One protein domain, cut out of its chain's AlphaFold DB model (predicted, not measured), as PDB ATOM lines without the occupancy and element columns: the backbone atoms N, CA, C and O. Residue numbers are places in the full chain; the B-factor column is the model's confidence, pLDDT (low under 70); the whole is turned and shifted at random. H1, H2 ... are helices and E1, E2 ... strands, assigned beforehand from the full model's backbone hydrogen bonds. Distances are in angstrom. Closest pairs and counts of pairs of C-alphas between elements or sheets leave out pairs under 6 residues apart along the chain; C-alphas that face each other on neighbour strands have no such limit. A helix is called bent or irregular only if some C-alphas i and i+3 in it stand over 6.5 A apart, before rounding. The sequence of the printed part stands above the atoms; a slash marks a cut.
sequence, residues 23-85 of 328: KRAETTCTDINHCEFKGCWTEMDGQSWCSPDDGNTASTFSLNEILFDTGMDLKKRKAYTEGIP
ATOM      1  N   LYS A  23      39.365 -12.045  26.425       74.19
ATOM      2  CA  LYS A  23      40.805 -12.238  26.324       74.19
ATOM      3  C   LYS A  23      41.498 -11.501  27.470       74.19
ATOM      4  O   LYS A  23      41.130 -10.378  27.819       74.19
ATOM      5  N   ARG A  24      42.526 -12.130  28.049       79.19
ATOM      6  CA  ARG A  24      43.444 -11.431  28.957       79.19
ATOM      7  C   ARG A  24      44.114 -10.274  28.217       79.19
ATOM      8  O   ARG A  24      44.380 -10.393  27.024       79.19
ATOM      9  N   ALA A  25      44.358  -9.194  28.950       85.25
ATOM     10  CA  ALA A  25      45.105  -8.039  28.482       85.25
ATOM     11  C   ALA A  25      46.463  -8.453  27.895       85.25
ATOM     12  O   ALA A  25      47.239  -9.168  28.528       85.25
ATOM     13  N   GLU A  26      46.730  -7.994  26.683       90.56
ATOM     14  CA  GLU A  26      47.993  -8.126  25.978       90.56
ATOM     15  C   GLU A  26      48.297  -6.795  25.297       90.56
ATOM     16  O   GLU A  26      47.462  -6.270  24.556       90.56
ATOM     17  N   THR A  27      49.506  -6.282  25.510       93.12
ATOM     18  CA  THR A  27      50.001  -5.101  24.809       93.12
ATOM     19  C   THR A  27      51.203  -5.460  23.957       93.12
ATOM     20  O   THR A  27      52.124  -6.143  24.407       93.12
ATOM     21  N   THR A  28      51.230  -4.942  22.734       93.75
ATOM     22  CA  THR A  28      52.418  -4.966  21.878       93.75
ATOM     23  C   THR A  28      52.699  -3.572  21.340       93.75
ATOM     24  O   THR A  28      51.772  -2.806  21.107       93.75
ATOM     25  N   CYS A  29      53.970  -3.225  21.151       94.56
ATOM     26  CA  CYS A  29      54.370  -1.948  20.565       94.56
ATOM     27  C   CYS A  29      55.446  -2.180  19.513       94.56
ATOM     28  O   CYS A  29      56.403  -2.918  19.761       94.56
ATOM     29  N   THR A  30      55.306  -1.532  18.360       93.75
ATOM     30  CA  THR A  30      56.362  -1.476  17.341       93.75
ATOM     31  C   THR A  30      57.306  -0.301  17.589       93.75
ATOM     32  O   THR A  30      58.507  -0.427  17.358       93.75
ATOM     33  N   ASP A  31      56.786   0.808  18.120       93.88
ATOM     34  CA  ASP A  31      57.538   1.962  18.615       93.88
ATOM     35  C   ASP A  31      56.720   2.730  19.678       93.88
ATOM     36  O   ASP A  31      55.632   2.302  20.064       93.88
ATOM     37  N   ILE A  32      57.238   3.856  20.183       93.69
ATOM     38  CA  ILE A  32      56.580   4.655  21.235       93.69
ATOM     39  C   ILE A  32      55.244   5.296  20.811       93.69
ATOM     40  O   ILE A  32      54.469   5.723  21.665       93.69
ATOM     41  N   ASN A  33      54.968   5.403  19.513       95.19
ATOM     42  CA  ASN A  33      53.761   6.014  18.955       95.19
ATOM     43  C   ASN A  33      52.766   4.975  18.426       95.19
ATOM     44  O   ASN A  33      51.610   5.320  18.191       95.19
ATOM     45  N   HIS A  34      53.197   3.725  18.259       95.75
ATOM     46  CA  HIS A  34      52.395   2.656  17.681       95.75
ATOM     47  C   HIS A  34      52.374   1.442  18.614       95.75
ATOM     48  O   HIS A  34      53.188   0.519  18.504       95.75
ATOM     49  N   CYS A  35      51.411   1.452  19.531       96.38
ATOM     50  CA  CYS A  35      51.084   0.324  20.387       96.38
ATOM     51  C   CYS A  35      49.668  -0.180  20.118       96.38
ATOM     52  O   CYS A  35      48.780   0.582  19.741       96.38
ATOM     53  N   GLU A  36      49.460  -1.466  20.357       94.81
ATOM     54  CA  GLU A  36      48.182  -2.156  20.285       94.81
ATOM     55  C   GLU A  36      47.895  -2.813  21.631       94.81
ATOM     56  O   GLU A  36      48.721  -3.567  22.150       94.81
ATOM     57  N   PHE A  37      46.713  -2.545  22.177       93.06
ATOM     58  CA  PHE A  37      46.187  -3.200  23.368       93.06
ATOM     59  C   PHE A  37      45.012  -4.099  22.981       93.06
ATOM     60  O   PHE A  37      44.095  -3.658  22.283       93.06
ATOM     61  N   LYS A  38      45.022  -5.350  23.446       92.19
ATOM     62  CA  LYS A  38      43.943  -6.319  23.247       92.19
ATOM     63  C   LYS A  38      43.601  -7.030  24.556       92.19
ATOM     64  O   LYS A  38      44.450  -7.717  25.108       92.19
ATOM     65  N   GLY A  39      42.361  -6.933  25.021       90.44
ATOM     66  CA  GLY A  39      41.850  -7.671  26.181       90.44
ATOM     67  C   GLY A  39      41.002  -6.813  27.112       90.44
ATOM     68  O   GLY A  39      40.566  -5.726  26.742       90.44
ATOM     69  N   CYS A  40      40.751  -7.315  28.318       87.88
ATOM     70  CA  CYS A  40      39.948  -6.633  29.333       87.88
ATOM     71  C   CYS A  40      40.711  -6.449  30.649       87.88
ATOM     72  O   CYS A  40      41.593  -7.245  30.981       87.88
ATOM     73  N   TRP A  41      40.320  -5.443  31.428       87.69
ATOM     74  CA  TRP A  41      40.753  -5.240  32.812       87.69
ATOM     75  C   TRP A  41      39.591  -4.708  33.663       87.69
ATOM     76  O   TRP A  41      38.521  -4.376  33.152       87.69
ATOM     77  N   THR A  42      39.820  -4.610  34.972       86.31
ATOM     78  CA  THR A  42      38.905  -3.966  35.918       86.31
ATOM     79  C   THR A  42      39.626  -2.796  36.579       86.31
ATOM     80  O   THR A  42      40.732  -2.969  37.094       86.31
ATOM     81  N   GLU A  43      39.031  -1.611  36.505       85.31
ATOM     82  CA  GLU A  43      39.508  -0.370  37.121       85.31
ATOM     83  C   GLU A  43      39.485  -0.476  38.653       85.31
ATOM     84  O   GLU A  43      38.932  -1.424  39.231       85.31
ATOM     85  N   MET A  44      40.122   0.467  39.353       78.88
ATOM     86  CA  MET A  44      40.155   0.435  40.819       78.88
ATOM     87  C   MET A  44      38.769   0.553  41.468       78.88
ATOM     88  O   MET A  44      38.591   0.056  42.578       78.88
ATOM     89  N   ASP A  45      37.802   1.177  40.795       82.12
ATOM     90  CA  ASP A  45      36.428   1.347  41.282       82.12
ATOM     91  C   ASP A  45      35.522   0.125  41.019       82.12
ATOM     92  O   ASP A  45      34.362   0.103  41.433       82.12
ATOM     93  N   GLY A  46      36.056  -0.912  40.363       83.50
ATOM     94  CA  GLY A  46      35.336  -2.137  40.024       83.50
ATOM     95  C   GLY A  46      34.663  -2.125  38.651       83.50
ATOM     96  O   GLY A  46      34.089  -3.150  38.272       83.50
ATOM     97  N   GLN A  47      34.734  -1.033  37.885       85.81
ATOM     98  CA  GLN A  47      34.252  -1.017  36.505       85.81
ATOM     99  C   GLN A  47      35.168  -1.848  35.604       85.81
ATOM    100  O   GLN A  47      36.391  -1.745  35.657       85.81
ATOM    101  N   SER A  48      34.575  -2.690  34.760       86.31
ATOM    102  CA  SER A  48      35.323  -3.489  33.786       86.31
ATOM    103  C   SER A  48      35.331  -2.810  32.426       86.31
ATOM    104  O   SER A  48      34.294  -2.348  31.953       86.31
ATOM    105  N   TRP A  49      36.488  -2.820  31.771       86.19
ATOM    106  CA  TRP A  49      36.676  -2.276  30.429       86.19
ATOM    107  C   TRP A  49      37.359  -3.302  29.528       86.19
ATOM    108  O   TRP A  49      38.215  -4.064  29.980       86.19
ATOM    109  N   CYS A  50      36.998  -3.307  28.246       85.31
ATOM    110  CA  CYS A  50      37.566  -4.181  27.221       85.31
ATOM    111  C   CYS A  50      37.945  -3.396  25.958       85.31
ATOM    112  O   CYS A  50      37.217  -2.494  25.543       85.31
ATOM    113  N   SER A  51      39.058  -3.771  25.318       77.38
ATOM    114  CA  SER A  51      39.454  -3.231  24.012       77.38
ATOM    115  C   SER A  51      38.477  -3.707  22.941       77.38
ATOM    116  O   SER A  51      38.136  -4.887  22.919       77.38
ATOM    117  N   PRO A  52      38.035  -2.804  22.057       78.00
ATOM    118  CA  PRO A  52      36.624  -2.529  21.768       78.00
ATOM    119  C   PRO A  52      35.625  -3.641  22.126       78.00
ATOM    120  O   PRO A  52      35.714  -4.732  21.579       78.00
ATOM    121  N   ASP A  53      34.657  -3.308  22.991       70.75
ATOM    122  CA  ASP A  53      33.450  -4.030  23.460       70.75
ATOM    123  C   ASP A  53      33.596  -5.479  23.977       70.75
ATOM    124  O   ASP A  53      32.860  -5.873  24.884       70.75
ATOM    125  N   ASP A  54      34.535  -6.278  23.466       77.06
ATOM    126  CA  ASP A  54      34.658  -7.712  23.749       77.06
ATOM    127  C   ASP A  54      36.084  -8.187  24.099       77.06
ATOM    128  O   ASP A  54      36.277  -9.348  24.472       77.06
ATOM    129  N   GLY A  55      37.089  -7.310  24.006       80.19
ATOM    130  CA  GLY A  55      38.492  -7.613  24.306       80.19
ATOM    131  C   GLY A  55      39.216  -8.358  23.180       80.19
ATOM    132  O   GLY A  55      40.378  -8.738  23.336       80.19
ATOM    133  N   ASN A  56      38.556  -8.601  22.042       81.62
ATOM    134  CA  ASN A  56      39.114  -9.361  20.923       81.62
ATOM    135  C   ASN A  56      39.642  -8.480  19.798       81.62
ATOM    136  O   ASN A  56      40.458  -8.942  18.992       81.62
ATOM    137  N   THR A  57      39.217  -7.226  19.743       84.19
ATOM    138  CA  THR A  57      39.736  -6.252  18.786       84.19
ATOM    139  C   THR A  57      40.832  -5.432  19.457       84.19
ATOM    140  O   THR A  57      40.716  -5.077  20.630       84.19
ATOM    141  N   ALA A  58      41.924  -5.173  18.739       88.75
ATOM    142  CA  ALA A  58      42.989  -4.323  19.253       88.75
ATOM    143  C   ALA A  58      42.572  -2.845  19.186       88.75
ATOM    144  O   ALA A  58      41.999  -2.405  18.188       88.75
ATOM    145  N   SER A  59      42.876  -2.078  20.231       91.25
ATOM    146  CA  SER A  59      42.867  -0.611  20.211       91.25
ATOM    147  C   SER A  59      44.292  -0.088  20.077       91.25
ATOM    148  O   SER A  59      45.180  -0.547  20.797       91.25
ATOM    149  N   THR A  60      44.505   0.888  19.198       93.69
ATOM    150  CA  THR A  60      45.810   1.536  19.014       93.69
ATOM    151  C   THR A  60      45.991   2.721  19.955       93.69
ATOM    152  O   THR A  60      45.028   3.446  20.201       93.69
ATOM    153  N   PHE A  61      47.214   2.960  20.425       94.81
ATOM    154  CA  PHE A  61      47.550   4.093  21.293       94.81
ATOM    155  C   PHE A  61      49.040   4.470  21.198       94.81
ATOM    156  O   PHE A  61      49.853   3.667  20.731       94.81
ATOM    157  N   SER A  62      49.416   5.663  21.683       95.75
ATOM    158  CA  SER A  62      50.824   6.025  21.919       95.75
ATOM    159  C   SER A  62      51.238   5.739  23.362       95.75
ATOM    160  O   SER A  62      50.544   6.102  24.313       95.75
ATOM    161  N   LEU A  63      52.427   5.165  23.555       95.19
ATOM    162  CA  LEU A  63      52.994   4.941  24.884       95.19
ATOM    163  C   LEU A  63      53.128   6.244  25.688       95.19
ATOM    164  O   LEU A  63      52.959   6.226  26.904       95.19
ATOM    165  N   ASN A  64      53.390   7.377  25.030       94.62
ATOM    166  CA  ASN A  64      53.453   8.676  25.703       94.62
ATOM    167  C   ASN A  64      52.099   9.089  26.289       94.62
ATOM    168  O   ASN A  64      52.050   9.619  27.395       94.62
ATOM    169  N   GLU A  65      51.005   8.827  25.580       93.81
ATOM    170  CA  GLU A  65      49.663   9.138  26.079       93.81
ATOM    171  C   GLU A  65      49.358   8.305  27.324       93.81
ATOM    172  O   GLU A  65      48.857   8.831  28.305       93.81
ATOM    173  N   ILE A  66      49.762   7.032  27.352       95.31
ATOM    174  CA  ILE A  66      49.558   6.173  28.525       95.31
ATOM    175  C   ILE A  66      50.468   6.564  29.691       95.31
ATOM    176  O   ILE A  66      50.001   6.701  30.820       95.31
ATOM    177  N   LEU A  67      51.774   6.731  29.456       95.62
ATOM    178  CA  LEU A  67      52.734   6.978  30.535       95.62
ATOM    179  C   LEU A  67      52.542   8.345  31.194       95.62
ATOM    180  O   LEU A  67      52.850   8.482  32.372       95.62
ATOM    181  N   PHE A  68      52.007   9.341  30.494       95.62
ATOM    182  CA  PHE A  68      51.917  10.707  31.019       95.62
ATOM    183  C   PHE A  68      50.484  11.180  31.290       95.62
ATOM    184  O   PHE A  68      50.308  12.295  31.771       95.62
ATOM    185  N   ASP A  69      49.469  10.337  31.067       94.81
ATOM    186  CA  ASP A  69      48.084  10.642  31.445       94.81
ATOM    187  C   ASP A  69      47.876  10.522  32.963       94.81
ATOM    188  O   ASP A  69      47.719   9.430  33.520       94.81
ATOM    189  N   THR A  70      47.875  11.671  33.635       91.38
ATOM    190  CA  THR A  70      47.621  11.810  35.075       91.38
ATOM    191  C   THR A  70      46.182  11.491  35.483       91.38
ATOM    192  O   THR A  70      45.934  11.239  36.659       91.38
ATOM    193  N   GLY A  71      45.237  11.468  34.539       88.88
ATOM    194  CA  GLY A  71      43.847  11.073  34.774       88.88
ATOM    195  C   GLY A  71      43.600   9.571  34.623       88.88
ATOM    196  O   GLY A  71      42.496   9.105  34.912       88.88
ATOM    197  N   MET A  72      44.595   8.801  34.173       89.88
ATOM    198  CA  MET A  72      44.445   7.369  33.938       89.88
ATOM    199  C   MET A  72      44.449   6.561  35.237       89.88
ATOM    200  O   MET A  72      45.377   6.652  36.041       89.88
ATOM    201  N   ASP A  73      43.465   5.670  35.380       88.00
ATOM    202  CA  ASP A  73      43.446   4.657  36.435       88.00
ATOM    203  C   ASP A  73      44.728   3.798  36.424       88.00
ATOM    204  O   ASP A  73      45.231   3.368  35.383       88.00
ATOM    205  N   LEU A  74      45.269   3.525  37.606       86.19
ATOM    206  CA  LEU A  74      46.536   2.812  37.760       86.19
ATOM    207  C   LEU A  74      46.463   1.344  37.290       86.19
ATOM    208  O   LEU A  74      47.436   0.841  36.723       86.19
ATOM    209  N   LYS A  75      45.327   0.646  37.464       86.81
ATOM    210  CA  LYS A  75      45.155  -0.726  36.944       86.81
ATOM    211  C   LYS A  75      45.045  -0.723  35.429       86.81
ATOM    212  O   LYS A  75      45.647  -1.572  34.773       86.81
ATOM    213  N   LYS A  76      44.335   0.264  34.880       89.12
ATOM    214  CA  LYS A  76      44.276   0.505  33.437       89.12
ATOM    215  C   LYS A  76      45.678   0.705  32.863       89.12
ATOM    216  O   LYS A  76      46.089  -0.036  31.976       89.12
ATOM    217  N   ARG A  77      46.458   1.630  33.421       91.69
ATOM    218  CA  ARG A  77      47.852   1.874  33.023       91.69
ATOM    219  C   ARG A  77      48.715   0.617  33.098       91.69
ATOM    220  O   ARG A  77      49.457   0.331  32.158       91.69
ATOM    221  N   LYS A  78      48.615  -0.146  34.191       89.50
ATOM    222  CA  LYS A  78      49.327  -1.422  34.345       89.50
ATOM    223  C   LYS A  78      48.991  -2.371  33.193       89.50
ATOM    224  O   LYS A  78      49.913  -2.881  32.571       89.50
ATOM    225  N   ALA A  79      47.713  -2.522  32.838       89.75
ATOM    226  CA  ALA A  79      47.292  -3.350  31.706       89.75
ATOM    227  C   ALA A  79      47.848  -2.849  30.356       89.75
ATOM    228  O   ALA A  79      48.370  -3.642  29.576       89.75
ATOM    229  N   TYR A  80      47.806  -1.536  30.096       92.69
ATOM    230  CA  TYR A  80      48.354  -0.941  28.867       92.69
ATOM    231  C   TYR A  80      49.878  -1.011  28.765       92.69
ATOM    232  O   TYR A  80      50.419  -0.911  27.673       92.69
ATOM    233  N   THR A  81      50.596  -1.118  29.880       93.38
ATOM    234  CA  THR A  81      52.069  -1.111  29.886       93.38
ATOM    235  C   THR A  81      52.680  -2.491  30.116       93.38
ATOM    236  O   THR A  81      53.896  -2.679  29.964       93.38
ATOM    237  N   GLU A  82      51.843  -3.475  30.445       89.00
ATOM    238  CA  GLU A  82      52.222  -4.871  30.592       89.00
ATOM    239  C   GLU A  82      52.732  -5.426  29.257       89.00
ATOM    240  O   GLU A  82      52.074  -5.326  28.228       89.00
ATOM    241  N   GLY A  83      53.944  -5.986  29.256       85.88
ATOM    242  CA  GLY A  83      54.585  -6.522  28.047       85.88
ATOM    243  C   GLY A  83      55.385  -5.512  27.214       85.88
ATOM    244  O   GLY A  83      56.176  -5.930  26.370       85.88
ATOM    245  N   ILE A  84      55.287  -4.204  27.481       94.00
ATOM    246  CA  ILE A  84      56.111  -3.203  26.785       94.00
ATOM    247  C   ILE A  84      57.582  -3.341  27.219       94.00
ATOM    248  O   ILE A  84      57.864  -3.337  28.423       94.00
ATOM    249  N   PRO A  85      58.555  -3.439  26.295       93.12
ATOM    250  CA  PRO A  85      59.966  -3.568  26.651       93.12
ATOM    251  C   PRO A  85      60.504  -2.296  27.319       93.12
ATOM    252  O   PRO A  85      60.150  -1.178  26.941       93.12
TER     253      PRO A  85
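What this domain is: This is residues 23 to 85 of the 328 residues of an uncharacterized protein of Apiotrichum porosum (UniProt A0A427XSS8). Two small antiparallel sheets, joined where the chain turns sharply from E2 into E3, make a bent wall, and the helix H2 packs in the angle between them, near both E3 and the E1-E2 hairpin. The other helix, H1, which comes before H2 along the chain, lies side by side with it, and the two form a short helical hairpin. The printed part has 63 residues with five named strands and two named helices, in the order E1 E2 E3 E4 E5 H1 H2. One sheet has the order E1 - E2 - E5 and the other E3 - E4, both antiparallel, and the class is mixed, helices and strands. The whole is compact, with a radius of gyration of the C-alphas of 10.8 A, and rounded, with spans of 30 by 26 by 16 A.

How they stand to each other: E1, residues 26 to 31, and E2, residues 34 to 38, form an antiparallel hairpin at 171 degrees, with N 28 and O 36 at 2.9 A and N 36 and O 28 at 2.8 A, within hydrogen-bond range. E2 runs on into E3, residues 40 to 42, across a break of 1 residue, at 76 degrees. E3 and E4, residues 48 to 50, form a second antiparallel hairpin at 161 degrees, with N 41 and O 49 at 2.9 A. E5, residues 59 to 61, is the antiparallel neighbour of E2 at 146 degrees, with N 35 and O 61 at 3.0 A; E1 and E5 are the edge strands of this sheet. E4 and E5 are apart. H1, residues 63 to 68, is only just on the sheet E1 - E2 - E5, with 5 pairs of C-alphas within 10 A, and only grazes it with Leu 63. H2, residues 74 to 81, is on that sheet too but only grazes it with residues 79 to 81; the closest C-alphas of E1 and H2, those of Thr 27 and Tyr 80, are 6.0 A apart. The closest C-alphas of E3 and H2, those of Trp 41 and Lys 76, are 6.8 A apart. H1 and H2 touch as a helical hairpin, closest at the C-alphas of Ile 66 and Arg 77, 6.5 A, with a shallow tilt of 26 degrees, opposite ways. In H1 and H2 every O i to N i+4 pair is within hydrogen-bond range.

Where its parts are: E1 begins at C-alpha 26, at (47.993, -8.126, 25.978), and is 15.7 A long from first to last C-alpha; E2 is 13.5 A long. E3, E4 and E5 have 3 residues each. H1 is 8.5 A long. H2 is 10.4 A long and ends at C-alpha 81, at (52.069, -1.111, 29.886).

The domain as a whole: The C-alphas of Thr 30 and Asp 45, the two farthest apart, are 31.3 A from each other. The printed part has no cut and no long link; the link from E4 to E5, 8 residues, is short, and the others are tight. The mean pLDDT of the printed part is 88.9, and no printed residue is under 70.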